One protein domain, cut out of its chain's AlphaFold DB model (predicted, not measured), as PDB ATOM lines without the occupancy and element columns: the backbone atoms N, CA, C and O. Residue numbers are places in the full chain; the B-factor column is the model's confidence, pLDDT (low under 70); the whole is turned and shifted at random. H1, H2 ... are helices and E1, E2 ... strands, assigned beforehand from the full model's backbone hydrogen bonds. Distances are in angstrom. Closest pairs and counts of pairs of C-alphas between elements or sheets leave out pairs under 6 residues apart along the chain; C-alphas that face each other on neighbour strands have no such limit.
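This is residues 20 to 114 of the 127 residues of the protein "DUF3299 domain-containing protein" of Bacteriovoracaceae bacterium (UniProt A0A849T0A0). With little regular structure, the domain is a strongly twisted, curled wall of four strands, E3, E2, E1, E4 in order, joined in part by long loops, with two short helices, H1 and H2, off one end; residues 77 to 83 stick out. The 95 printed residues run H1, H2, E1 to E4; the sheet is antiparallel, the class mixed, with 36 residues in named elements. It is compact, radius of gyration of the C-alphas 13.9 A, spanning 38 by 35 by 22 A.

H1, residues 23 to 27, begins at C-alpha (9.065, -18.840, -15.515). H2 is 40 to 45, E1 49 to 58, 22.5 A long, E2 68 to 72, E3 90 to 93. E4, 107 to 112, 16.1 A, ends at C-alpha (15.390, -32.017, -18.480).

H1 and H2 only just touch, with 3 pairs of C-alphas within 8 A, the closest Val 25 and Leu 42, 5.7 A. H1 only grazes the sheet; H2 is not on it. Every O i to N i+4 pair is within hydrogen-bond range in H1, 1 of 2 in H2. E1 bends by 82 degrees at residue 53 and its pairing is staggered: its residues 49 to 54 pair with E4, with N 52 and O 109 2.9 A apart, within hydrogen-bond range, and its residues 55 to 58 with E2, with N 57 and O 70 2.7 A apart, also within range. E1, E2 and E3 form a meander, each strand the antiparallel neighbour of the one before, with N 71 of E2 and O 90 of E3 within hydrogen-bond range at 2.8 A; with E4, the antiparallel neighbour of E1, they form a Greek key, four strands in a row of which the first is the neighbour of the fourth.

The printed part has no cut. Links H1 to H2, E2 to E3 and E3 to E4 are long. pLDDT is under 70 at residues 33 to 34 and 76 to 84.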
ATOM      1  N   GLU A  20      19.489 -22.357 -12.835       87.06
ATOM      2  CA  GLU A  20      18.234 -21.861 -12.271       87.06
ATOM      3  C   GLU A  20      17.607 -20.907 -13.288       87.06
ATOM      4  O   GLU A  20      18.232 -19.935 -13.715       87.06
ATOM      5  N   ILE A  21      16.382 -21.208 -13.705       91.06
ATOM      6  CA  ILE A  21      15.634 -20.405 -14.669       91.06
ATOM      7  C   ILE A  21      14.377 -19.821 -14.034       91.06
ATOM      8  O   ILE A  21      13.807 -20.359 -13.081       91.06
ATOM      9  N   ASN A  22      13.890 -18.727 -14.616       91.94
ATOM     10  CA  ASN A  22      12.623 -18.122 -14.231       91.94
ATOM     11  C   ASN A  22      11.501 -18.511 -15.209       91.94
ATOM     12  O   ASN A  22      11.714 -18.615 -16.416       91.94
ATOM     13  N   TRP A  23      10.271 -18.624 -14.709       90.88
ATOM     14  CA  TRP A  23       9.065 -18.840 -15.515       90.88
ATOM     15  C   TRP A  23       8.857 -17.837 -16.652       90.88
ATOM     16  O   TRP A  23       8.181 -18.164 -17.626       90.88
ATOM     17  N   GLN A  24       9.432 -16.632 -16.574       90.06
ATOM     18  CA  GLN A  24       9.405 -15.681 -17.692       90.06
ATOM     19  C   GLN A  24      10.006 -16.271 -18.977       90.06
ATOM     20  O   GLN A  24       9.502 -15.980 -20.058       90.06
ATOM     21  N   VAL A  25      11.000 -17.161 -18.868       89.56
ATOM     22  CA  VAL A  25      11.609 -17.842 -20.020       89.56
ATOM     23  C   VAL A  25      10.575 -18.697 -20.754       89.56
ATOM     24  O   VAL A  25      10.480 -18.633 -21.977       89.56
ATOM     25  N   LEU A  26       9.736 -19.440 -20.024       88.00
ATOM     26  CA  LEU A  26       8.690 -20.286 -20.611       88.00
ATOM     27  C   LEU A  26       7.558 -19.449 -21.226       88.00
ATOM     28  O   LEU A  26       7.026 -19.806 -22.278       88.00
ATOM     29  N   LYS A  27       7.241 -18.291 -20.633       86.44
ATOM     30  CA  LYS A  27       6.215 -17.366 -21.147       86.44
ATOM     31  C   LYS A  27       6.554 -16.771 -22.516       86.44
ATOM     32  O   LYS A  27       5.642 -16.331 -23.210       86.44
ATOM     33  N   THR A  28       7.825 -16.783 -22.925       84.62
ATOM     34  CA  THR A  28       8.237 -16.331 -24.268       84.62
ATOM     35  C   THR A  28       7.691 -17.213 -25.395       84.62
ATOM     36  O   THR A  28       7.653 -16.786 -26.550       84.62
ATOM     37  N   LEU A  29       7.240 -18.432 -25.081       85.12
ATOM     38  CA  LEU A  29       6.660 -19.333 -26.064       85.12
ATOM     39  C   LEU A  29       5.294 -18.816 -26.538       85.12
ATOM     40  O   LEU A  29       4.342 -18.731 -25.759       85.12
ATOM     41  N   ASN A  30       5.184 -18.527 -27.839       81.75
ATOM     42  CA  ASN A  30       3.921 -18.145 -28.466       81.75
ATOM     43  C   ASN A  30       3.034 -19.377 -28.706       81.75
ATOM     44  O   ASN A  30       3.222 -20.127 -29.668       81.75
ATOM     45  N   VAL A  31       2.034 -19.544 -27.842       77.75
ATOM     46  CA  VAL A  31       1.095 -20.678 -27.853       77.75
ATOM     47  C   VAL A  31      -0.057 -20.540 -28.850       77.75
ATOM     48  O   VAL A  31      -0.766 -21.509 -29.090       77.75
ATOM     49  N   ASN A  32      -0.240 -19.373 -29.471       77.69
ATOM     50  CA  ASN A  32      -1.333 -19.143 -30.426       77.69
ATOM     51  C   ASN A  32      -1.004 -19.662 -31.837       77.69
ATOM     52  O   ASN A  32      -1.841 -19.641 -32.737       77.69
ATOM     53  N   SER A  33       0.235 -20.103 -32.051       69.38
ATOM     54  CA  SER A  33       0.704 -20.631 -33.326       69.38
ATOM     55  C   SER A  33       0.519 -22.150 -33.387       69.38
ATOM     56  O   SER A  33       0.824 -22.851 -32.428       69.38
ATOM     57  N   LYS A  34       0.081 -22.686 -34.542       69.38
ATOM     58  CA  LYS A  34      -0.069 -24.146 -34.762       69.38
ATOM     59  C   LYS A  34       1.217 -24.938 -34.484       69.38
ATOM     60  O   LYS A  34       1.165 -26.139 -34.252       69.38
ATOM     61  N   LYS A  35       2.374 -24.275 -34.550       73.75
ATOM     62  CA  LYS A  35       3.681 -24.840 -34.230       73.75
ATOM     63  C   LYS A  35       4.491 -23.804 -33.448       73.75
ATOM     64  O   LYS A  35       5.122 -22.955 -34.079       73.75
ATOM     65  N   PRO A  36       4.481 -23.857 -32.107       76.62
ATOM     66  CA  PRO A  36       5.279 -22.962 -31.285       76.62
ATOM     67  C   PRO A  36       6.767 -23.118 -31.610       76.62
ATOM     68  O   PRO A  36       7.303 -24.228 -31.590       76.62
ATOM     69  N   ILE A  37       7.438 -22.010 -31.926       82.25
ATOM     70  CA  ILE A  37       8.879 -21.987 -32.201       82.25
ATOM     71  C   ILE A  37       9.579 -21.396 -30.971       82.25
ATOM     72  O   ILE A  37       9.370 -20.218 -30.679       82.25
ATOM     73  N   PRO A  38      10.399 -22.170 -30.236       85.25
ATOM     74  CA  PRO A  38      11.171 -21.635 -29.123       85.25
ATOM     75  C   PRO A  38      12.272 -20.699 -29.635       85.25
ATOM     76  O   PRO A  38      12.995 -21.015 -30.585       85.25
ATOM     77  N   THR A  39      12.426 -19.551 -28.981       85.19
ATOM     78  CA  THR A  39      13.403 -18.511 -29.335       85.19
ATOM     79  C   THR A  39      14.242 -18.117 -28.118       85.19
ATOM     80  O   THR A  39      13.949 -18.516 -26.991       85.19
ATOM     81  N   GLY A  40      15.330 -17.373 -28.350       89.44
ATOM     82  CA  GLY A  40      16.164 -16.803 -27.288       89.44
ATOM     83  C   GLY A  40      16.665 -17.828 -26.266       89.44
ATOM     84  O   GLY A  40      17.165 -18.896 -26.622       89.44
ATOM     85  N   GLU A  41      16.521 -17.487 -24.986       89.50
ATOM     86  CA  GLU A  41      16.937 -18.325 -23.860       89.50
ATOM     87  C   GLU A  41      16.182 -19.655 -23.806       89.50
ATOM     88  O   GLU A  41      16.806 -20.690 -23.568       89.50
ATOM     89  N   LEU A  42      14.878 -19.663 -24.119       90.25
ATOM     90  CA  LEU A  42      14.068 -20.882 -24.099       90.25
ATOM     91  C   LEU A  42      14.674 -21.950 -25.013       90.25
ATOM     92  O   LEU A  42      14.846 -23.089 -24.597       90.25
ATOM     93  N   LYS A  43      15.092 -21.578 -26.227       90.94
ATOM     94  CA  LYS A  43      15.769 -22.501 -27.152       90.94
ATOM     95  C   LYS A  43      17.053 -23.092 -26.557       90.94
ATOM     96  O   LYS A  43      17.360 -24.255 -26.805       90.94
ATOM     97  N   ASN A  44      17.793 -22.310 -25.775       90.75
ATOM     98  CA  ASN A  44      19.096 -22.701 -25.239       90.75
ATOM     99  C   ASN A  44      19.009 -23.660 -24.050       90.75
ATOM    100  O   ASN A  44      20.005 -24.326 -23.759       90.75
ATOM    101  N   ILE A  45      17.869 -23.715 -23.362       91.12
ATOM    102  CA  ILE A  45      17.670 -24.556 -22.174       91.12
ATOM    103  C   ILE A  45      16.973 -25.887 -22.479       91.12
ATOM    104  O   ILE A  45      17.033 -26.807 -21.665       91.12
ATOM    105  N   LEU A  46      16.340 -26.027 -23.649       91.62
ATOM    106  CA  LEU A  46      15.687 -27.279 -24.040       91.62
ATOM    107  C   LEU A  46      16.692 -28.434 -24.100       91.62
ATOM    108  O   LEU A  46      17.796 -28.304 -24.630       91.62
ATOM    109  N   GLY A  47      16.305 -29.574 -23.530       90.56
ATOM    110  CA  GLY A  47      17.137 -30.773 -23.417       90.56
ATOM    111  C   GLY A  47      18.255 -30.698 -22.366       90.56
ATOM    112  O   GLY A  47      18.892 -31.722 -22.100       90.56
ATOM    113  N   LYS A  48      18.487 -29.536 -21.740       91.06
ATOM    114  CA  LYS A  48      19.468 -29.365 -20.657       91.06
ATOM    115  C   LYS A  48      18.840 -29.616 -19.293       91.06
ATOM    116  O   LYS A  48      17.625 -29.552 -19.138       91.06
ATOM    117  N   ILE A  49      19.694 -29.902 -18.310       92.12
ATOM    118  CA  ILE A  49      19.288 -29.964 -16.905       92.12
ATOM    119  C   ILE A  49      19.135 -28.527 -16.401       92.12
ATOM    120  O   ILE A  49      20.112 -27.780 -16.348       92.12
ATOM    121  N   ILE A  50      17.910 -28.164 -16.046       93.69
ATOM    122  CA  ILE A  50      17.551 -26.869 -15.465       93.69
ATOM    123  C   ILE A  50      16.976 -27.060 -14.068       93.69
ATOM    124  O   ILE A  50      16.538 -28.164 -13.733       93.69
ATOM    125  N   SER A  51      16.944 -25.980 -13.295       94.31
ATOM    126  CA  SER A  51      16.173 -25.894 -12.059       94.31
ATOM    127  C   SER A  51      15.125 -24.792 -12.149       94.31
ATOM    128  O   SER A  51      15.400 -23.717 -12.683       94.31
ATOM    129  N   ILE A  52      13.919 -25.044 -11.647       94.69
ATOM    130  CA  ILE A  52      12.842 -24.054 -11.605       94.69
ATOM    131  C   ILE A  52      12.010 -24.211 -10.330       94.69
ATOM    132  O   ILE A  52      11.607 -25.311  -9.958       94.69
ATOM    133  N   LYS A  53      11.743 -23.093  -9.649       95.31
ATOM    134  CA  LYS A  53      10.913 -23.057  -8.435       95.31
ATOM    135  C   LYS A  53       9.444 -22.892  -8.783       95.31
ATOM    136  O   LYS A  53       9.111 -22.088  -9.645       95.31
ATOM    137  N   GLY A  54       8.561 -23.596  -8.092       93.88
ATOM    138  CA  GLY A  54       7.127 -23.553  -8.364       93.88
ATOM    139  C   GLY A  54       6.353 -24.515  -7.479       93.88
ATOM    140  O   GLY A  54       6.869 -25.024  -6.490       93.88
ATOM    141  N   PHE A  55       5.104 -24.762  -7.839       92.44
ATOM    142  CA  PHE A  55       4.177 -25.575  -7.070       92.44
ATOM    143  C   PHE A  55       3.835 -26.841  -7.834       92.44
ATOM    144  O   PHE A  55       3.608 -26.800  -9.044       92.44
ATOM    145  N   MET A  56       3.786 -27.958  -7.113       91.81
ATOM    146  CA  MET A  56       3.291 -29.217  -7.650       91.81
ATOM    147  C   MET A  56       1.782 -29.327  -7.447       91.81
ATOM    148  O   MET A  56       1.255 -28.978  -6.394       91.81
ATOM    149  N   MET A  57       1.105 -29.857  -8.453       89.81
ATOM    150  CA  MET A  57      -0.320 -30.131  -8.457       89.81
ATOM    151  C   MET A  57      -0.523 -31.596  -8.862       89.81
ATOM    152  O   MET A  57      -0.385 -31.933 -10.045       89.81
ATOM    153  N   PRO A  58      -0.785 -32.485  -7.891       89.69
ATOM    154  CA  PRO A  58      -1.072 -33.891  -8.150       89.69
ATOM    155  C   PRO A  58      -2.237 -34.065  -9.128       89.69
ATOM    156  O   PRO A  58      -3.198 -33.302  -9.088       89.69
ATOM    157  N   LEU A  59      -2.171 -35.093  -9.981       86.94
ATOM    158  CA  LEU A  59      -3.316 -35.480 -10.819       86.94
ATOM    159  C   LEU A  59      -4.421 -36.163  -9.994       86.94
ATOM    160  O   LEU A  59      -5.599 -36.034 -10.308       86.94
ATOM    161  N   ASP A  60      -4.029 -36.851  -8.918       86.06
ATOM    162  CA  ASP A  60      -4.915 -37.374  -7.879       86.06
ATOM    163  C   ASP A  60      -4.680 -36.598  -6.576       86.06
ATOM    164  O   ASP A  60      -3.597 -36.662  -5.989       86.06
ATOM    165  N   TYR A  61      -5.704 -35.881  -6.116       78.94
ATOM    166  CA  TYR A  61      -5.654 -35.043  -4.915       78.94
ATOM    167  C   TYR A  61      -5.391 -35.822  -3.620       78.94
ATOM    168  O   TYR A  61      -4.889 -35.242  -2.656       78.94
ATOM    169  N   ASN A  62      -5.699 -37.120  -3.581       84.75
ATOM    170  CA  ASN A  62      -5.496 -37.955  -2.394       84.75
ATOM    171  C   ASN A  62      -4.112 -38.623  -2.366       84.75
ATOM    172  O   ASN A  62      -3.748 -39.277  -1.380       84.75
ATOM    173  N   ALA A  63      -3.318 -38.472  -3.429       87.06
ATOM    174  CA  ALA A  63      -2.005 -39.081  -3.513       87.06
ATOM    175  C   ALA A  63      -1.030 -38.417  -2.527       87.06
ATOM    176  O   ALA A  63      -0.762 -37.218  -2.582       87.06
ATOM    177  N   LYS A  64      -0.423 -39.218  -1.645       89.75
ATOM    178  CA  LYS A  64       0.713 -38.776  -0.808       89.75
ATOM    179  C   LYS A  64       2.030 -38.741  -1.580       89.75
ATOM    180  O   LYS A  64       2.957 -38.033  -1.207       89.75
ATOM    181  N   ASN A  65       2.122 -39.554  -2.630       92.25
ATOM    182  CA  ASN A  65       3.301 -39.695  -3.467       92.25
ATOM    183  C   ASN A  65       2.875 -39.801  -4.930       92.25
ATOM    184  O   ASN A  65       1.986 -40.590  -5.249       92.25
ATOM    185  N   VAL A  66       3.542 -39.059  -5.809       92.25
ATOM    186  CA  VAL A  66       3.217 -38.978  -7.237       92.25
ATOM    187  C   VAL A  66       4.428 -39.301  -8.106       92.25
ATOM    188  O   VAL A  66       5.575 -39.022  -7.749       92.25
ATOM    189  N   ILE A  67       4.161 -39.913  -9.261       93.12
ATOM    190  CA  ILE A  67       5.140 -40.119 -10.340       93.12
ATOM    191  C   ILE A  67       4.873 -39.203 -11.539       93.12
ATOM    192  O   ILE A  67       5.748 -39.034 -12.383       93.12
ATOM    193  N   GLU A  68       3.681 -38.610 -11.599       92.94
ATOM    194  CA  GLU A  68       3.256 -37.673 -12.630       92.94
ATOM    195  C   GLU A  68       2.378 -36.589 -11.996       92.94
ATOM    196  O   GLU A  68       1.506 -36.892 -11.177       92.94
ATOM    197  N   PHE A  69       2.659 -35.326 -12.306       92.38
ATOM    198  CA  PHE A  69       1.957 -34.169 -11.745       92.38
ATOM    199  C   PHE A  69       2.135 -32.935 -12.634       92.38
ATOM    200  O   PHE A  69       3.042 -32.877 -13.469       92.38
ATOM    201  N   LEU A  70       1.278 -31.934 -12.445       91.69
ATOM    202  CA  LEU A  70       1.429 -30.628 -13.083       91.69
ATOM    203  C   LEU A  70       2.280 -29.712 -12.205       91.69
ATOM    204  O   LEU A  70       2.147 -29.705 -10.985       91.69
ATOM    205  N   PHE A  71       3.145 -28.919 -12.822       92.88
ATOM    206  CA  PHE A  71       4.003 -27.955 -12.148       92.88
ATOM    207  C   PHE A  71       3.745 -26.550 -12.686       92.88
ATOM    208  O   PHE A  71       3.591 -26.367 -13.896       92.88
ATOM    209  N   MET A  72       3.669 -25.568 -11.788       91.50
ATOM    210  CA  MET A  72       3.179 -24.224 -12.111       91.50
ATOM    211  C   MET A  72       3.842 -23.125 -11.261       91.50
ATOM    212  O   MET A  72       4.302 -23.401 -10.153       91.50
ATOM    213  N   PRO A  73       3.888 -21.867 -11.739       91.62
ATOM    214  CA  PRO A  73       4.520 -20.755 -11.019       91.62
ATOM    215  C   PRO A  73       3.784 -20.316  -9.750       91.62
ATOM    216  O   PRO A  73       4.383 -19.676  -8.889       91.62
ATOM    217  N   TYR A  74       2.490 -20.607  -9.645       86.44
ATOM    218  CA  TYR A  74       1.637 -20.208  -8.529       86.44
ATOM    219  C   TYR A  74       0.481 -21.194  -8.381       86.44
ATOM    220  O   TYR A  74       0.049 -21.791  -9.365       86.44
ATOM    221  N   ILE A  75      -0.047 -21.332  -7.165       79.12
ATOM    222  CA  ILE A  75      -1.292 -22.068  -6.930       79.12
ATOM    223  C   ILE A  75      -2.457 -21.173  -7.379       79.12
ATOM    224  O   ILE A  75      -2.561 -20.041  -6.894       79.12
ATOM    225  N   PRO A  76      -3.327 -21.617  -8.302       66.44
ATOM    226  CA  PRO A  76      -4.499 -20.844  -8.684       66.44
ATOM    227  C   PRO A  76      -5.434 -20.703  -7.480       66.44
ATOM    228  O   PRO A  76      -5.846 -21.687  -6.873       66.44
ATOM    229  N   ALA A  77      -5.765 -19.461  -7.130       58.78
ATOM    230  CA  ALA A  77      -6.524 -19.157  -5.919       58.78
ATOM    231  C   ALA A  77      -8.028 -19.483  -6.021       58.78
ATOM    232  O   ALA A  77      -8.695 -19.560  -4.995       58.78
ATOM    233  N   CYS A  78      -8.581 -19.676  -7.226       58.88
ATOM    234  CA  CYS A  78     -10.027 -19.804  -7.430       58.88
ATOM    235  C   CYS A  78     -10.360 -20.766  -8.582       58.88
ATOM    236  O   CYS A  78      -9.876 -20.595  -9.693       58.88
ATOM    237  N   MET A  79     -11.267 -21.718  -8.356       58.06
ATOM    238  CA  MET A  79     -11.748 -22.677  -9.372       58.06
ATOM    239  C   MET A  79     -12.702 -22.060 -10.422       58.06
ATOM    240  O   MET A  79     -13.082 -22.729 -11.374       58.06
ATOM    241  N   HIS A  80     -13.099 -20.791 -10.258       63.16
ATOM    242  CA  HIS A  80     -14.028 -20.082 -11.153       63.16
ATOM    243  C   HIS A  80     -13.341 -19.229 -12.229       63.16
ATOM    244  O   HIS A  80     -14.023 -18.574 -13.016       63.16
ATOM    245  N   VAL A  81     -12.006 -19.199 -12.259       57.97
ATOM    246  CA  VAL A  81     -11.258 -18.545 -13.338       57.97
ATOM    247  C   VAL A  81     -10.823 -19.576 -14.378       57.97
ATOM    248  O   VAL A  81     -10.598 -20.736 -14.029       57.97
ATOM    249  N   PRO A  82     -10.715 -19.177 -15.658       63.66
ATOM    250  CA  PRO A  82     -10.264 -20.072 -16.714       63.66
ATOM    251  C   PRO A  82      -8.888 -20.684 -16.379       63.66
ATOM    252  O   PRO A  82      -8.079 -20.030 -15.711       63.66
ATOM    253  N   PRO A  83      -8.610 -21.922 -16.834       67.25
ATOM    254  CA  PRO A  83      -7.340 -22.600 -16.590       67.25
ATOM    255  C   PRO A  83      -6.125 -21.739 -16.976       67.25
ATOM    256  O   PRO A  83      -6.223 -20.937 -17.912       67.25
ATOM    257  N   PRO A  84      -4.963 -21.911 -16.311       69.31
ATOM    258  CA  PRO A  84      -3.744 -21.205 -16.691       69.31
ATOM    259  C   PRO A  84      -3.396 -21.428 -18.172       69.31
ATOM    260  O   PRO A  84      -3.620 -22.526 -18.694       69.31
ATOM    261  N   PRO A  85      -2.809 -20.432 -18.858       76.44
ATOM    262  CA  PRO A  85      -2.291 -20.606 -20.211       76.44
ATOM    263  C   PRO A  85      -1.331 -21.800 -20.312       76.44
ATOM    264  O   PRO A  85      -0.546 -22.054 -19.400       76.44
ATOM    265  N   ALA A  86      -1.334 -22.504 -21.449       75.19
ATOM    266  CA  ALA A  86      -0.547 -23.729 -21.632       75.19
ATOM    267  C   ALA A  86       0.968 -23.543 -21.402       75.19
ATOM    268  O   ALA A  86       1.633 -24.450 -20.914       75.19
ATOM    269  N   ASN A  87       1.523 -22.358 -21.682       78.69
ATOM    270  CA  ASN A  87       2.935 -22.031 -21.423       78.69
ATOM    271  C   ASN A  87       3.256 -21.729 -19.944       78.69
ATOM    272  O   ASN A  87       4.372 -21.310 -19.631       78.69
ATOM    273  N   GLN A  88       2.300 -21.923 -19.035       83.69
ATOM    274  CA  GLN A  88       2.470 -21.785 -17.584       83.69
ATOM    275  C   GLN A  88       2.275 -23.110 -16.835       83.69
ATOM    276  O   GLN A  88       2.275 -23.121 -15.605       83.69
ATOM    277  N   LEU A  89       2.127 -24.216 -17.566       88.00
ATOM    278  CA  LEU A  89       1.968 -25.558 -17.022       88.00
ATOM    279  C   LEU A  89       3.069 -26.463 -17.571       88.00
ATOM    280  O   LEU A  89       3.336 -26.485 -18.771       88.00
ATOM    281  N   VAL A  90       3.693 -27.238 -16.688       90.50
ATOM    282  CA  VAL A  90       4.663 -28.272 -17.060       90.50
ATOM    283  C   VAL A  90       4.155 -29.610 -16.549       90.50
ATOM    284  O   VAL A  90       3.938 -29.774 -15.352       90.50
ATOM    285  N   LEU A  91       3.976 -30.581 -17.445       92.06
ATOM    286  CA  LEU A  91       3.734 -31.966 -17.054       92.06
ATOM    287  C   LEU A  91       5.062 -32.598 -16.634       92.06
ATOM    288  O   LEU A  91       5.970 -32.751 -17.453       92.06
ATOM    289  N   VAL A  92       5.178 -32.969 -15.364       93.88
ATOM    290  CA  VAL A  92       6.379 -33.594 -14.813       93.88
ATOM    291  C   VAL A  92       6.181 -35.098 -14.764       93.88
ATOM    292  O   VAL A  92       5.210 -35.573 -14.186       93.88
ATOM    293  N   LYS A  93       7.135 -35.844 -15.329       93.38
ATOM    294  CA  LYS A  93       7.224 -37.304 -15.223       93.38
ATOM    295  C   LYS A  93       8.490 -37.676 -14.468       93.38
ATOM    296  O   LYS A  93       9.596 -37.365 -14.913       93.38
ATOM    297  N   MET A  94       8.329 -38.338 -13.330       93.62
ATOM    298  CA  MET A  94       9.444 -38.791 -12.507       93.62
ATOM    299  C   MET A  94      10.164 -39.971 -13.163       93.62
ATOM    300  O   MET A  94       9.566 -40.800 -13.853       93.62
ATOM    301  N   THR A  95      11.469 -40.074 -12.912       90.38
ATOM    302  CA  THR A  95      12.259 -41.239 -13.330       90.38
ATOM    303  C   THR A  95      11.715 -42.503 -12.664       90.38
ATOM    304  O   THR A  95      11.301 -42.477 -11.504       90.38
ATOM    305  N   LYS A  96      11.733 -43.630 -13.386       88.38
ATOM    306  CA  LYS A  96      11.243 -44.925 -12.895       88.38
ATOM    307  C   LYS A  96      11.823 -45.245 -11.510       88.38
ATOM    308  O   LYS A  96      13.036 -45.259 -11.332       88.38
ATOM    309  N   GLY A  97      10.942 -45.529 -10.551       86.50
ATOM    310  CA  GLY A  97      11.315 -45.869  -9.173       86.50
ATOM    311  C   GLY A  97      11.447 -44.676  -8.220       86.50
ATOM    312  O   GLY A  97      11.554 -44.894  -7.018       86.50
ATOM    313  N   ILE A  98      11.374 -43.435  -8.715       89.81
ATOM    314  CA  ILE A  98      11.374 -42.223  -7.888       89.81
ATOM    315  C   ILE A  98       9.939 -41.716  -7.746       89.81
ATOM    316  O   ILE A  98       9.196 -41.642  -8.723       89.81
ATOM    317  N   ARG A  99       9.550 -41.350  -6.523       90.56
ATOM    318  CA  ARG A  99       8.274 -40.689  -6.235       90.56
ATOM    319  C   ARG A  99       8.537 -39.348  -5.567       90.56
ATOM    320  O   ARG A  99       9.436 -39.255  -4.736       90.56
ATOM    321  N   ALA A 100       7.751 -38.339  -5.918       90.56
ATOM    322  CA  ALA A 100       7.738 -37.063  -5.217       90.56
ATOM    323  C   ALA A 100       6.637 -37.084  -4.154       90.56
ATOM    324  O   ALA A 100       5.515 -37.506  -4.442       90.56
ATOM    325  N   SER A 101       6.948 -36.642  -2.937       92.62
ATOM    326  CA  SER A 101       5.935 -36.450  -1.898       92.62
ATOM    327  C   SER A 101       5.145 -35.177  -2.168       92.62
ATOM    328  O   SER A 101       5.724 -34.154  -2.535       92.62
ATOM    329  N   THR A 102       3.828 -35.245  -2.000       89.56
ATOM    330  CA  THR A 102       2.945 -34.112  -2.278       89.56
ATOM    331  C   THR A 102       3.078 -33.026  -1.213       89.56
ATOM    332  O   THR A 102       3.251 -33.307  -0.026       89.56
ATOM    333  N   THR A 103       3.048 -31.764  -1.640       89.88
ATOM    334  CA  THR A 103       3.175 -30.600  -0.759       89.88
ATOM    335  C   THR A 103       2.475 -29.387  -1.360       89.88
ATOM    336  O   THR A 103       2.429 -29.229  -2.578       89.88
ATOM    337  N   PHE A 104       1.954 -28.521  -0.491       85.06
ATOM    338  CA  PHE A 104       1.380 -27.225  -0.865       85.06
ATOM    339  C   PHE A 104       2.417 -26.090  -0.851       85.06
ATOM    340  O   PHE A 104       2.110 -24.964  -1.238       85.06
ATOM    341  N   TYR A 105       3.641 -26.368  -0.402       90.56
ATOM    342  CA  TYR A 105       4.738 -25.405  -0.407       90.56
ATOM    343  C   TYR A 105       5.457 -25.388  -1.760       90.56
ATOM    344  O   TYR A 105       5.472 -26.406  -2.459       90.56
ATOM    345  N   PRO A 106       6.077 -24.254  -2.137       92.06
ATOM    346  CA  PRO A 106       6.887 -24.204  -3.338       92.06
ATOM    347  C   PRO A 106       8.073 -25.163  -3.208       92.06
ATOM    348  O   PRO A 106       8.726 -25.237  -2.166       92.06
ATOM    349  N   VAL A 107       8.355 -25.876  -4.289       93.56
ATOM    350  CA  VAL A 107       9.491 -26.783  -4.413       93.56
ATOM    351  C   VAL A 107      10.365 -26.374  -5.583       93.56
ATOM    352  O   VAL A 107       9.940 -25.676  -6.508       93.56
ATOM    353  N   GLU A 108      11.602 -26.835  -5.539       94.25
ATOM    354  CA  GLU A 108      12.543 -26.716  -6.635       94.25
ATOM    355  C   GLU A 108      12.515 -27.995  -7.477       94.25
ATOM    356  O   GLU A 108      12.737 -29.097  -6.972       94.25
ATOM    357  N   LEU A 109      12.217 -27.852  -8.768       93.75
ATOM    358  CA  LEU A 109      12.214 -28.947  -9.727       93.75
ATOM    359  C   LEU A 109      13.493 -28.894 -10.556       93.75
ATOM    360  O   LEU A 109      13.689 -27.955 -11.323       93.75
ATOM    361  N   THR A 110      14.318 -29.936 -10.461       94.25
ATOM    362  CA  THR A 110      15.482 -30.122 -11.335       94.25
ATOM    363  C   THR A 110      15.236 -31.255 -12.327       94.25
ATOM    364  O   THR A 110      14.883 -32.369 -11.938       94.25
ATOM    365  N   GLY A 111      15.443 -30.996 -13.618       93.12
ATOM    366  CA  GLY A 111      15.218 -31.997 -14.659       93.12
ATOM    367  C   GLY A 111      15.515 -31.504 -16.071       93.12
ATOM    368  O   GLY A 111      15.951 -30.372 -16.274       93.12
ATOM    369  N   LYS A 112      15.290 -32.377 -17.059       93.62
ATOM    370  CA  LYS A 112      15.390 -32.017 -18.480       93.62
ATOM    371  C   LYS A 112      14.053 -31.491 -18.989       93.62
ATOM    372  O   LYS A 112      13.044 -32.182 -18.876       93.62
ATOM    373  N   LEU A 113      14.069 -30.300 -19.583       91.75
ATOM    374  CA  LEU A 113      12.881 -29.669 -20.155       91.75
ATOM    375  C   LEU A 113      12.734 -30.008 -21.643       91.75
ATOM    376  O   LEU A 113      13.675 -29.835 -22.422       91.75
ATOM    377  N   PHE A 114      11.531 -30.419 -22.043       89.44
ATOM    378  CA  PHE A 114      11.157 -30.664 -23.434       89.44
ATOM    379  C   PHE A 114       9.832 -29.971 -23.747       89.44
ATOM    380  O   PHE A 114       8.972 -29.852 -22.877       89.44
TER     381      PHE A 114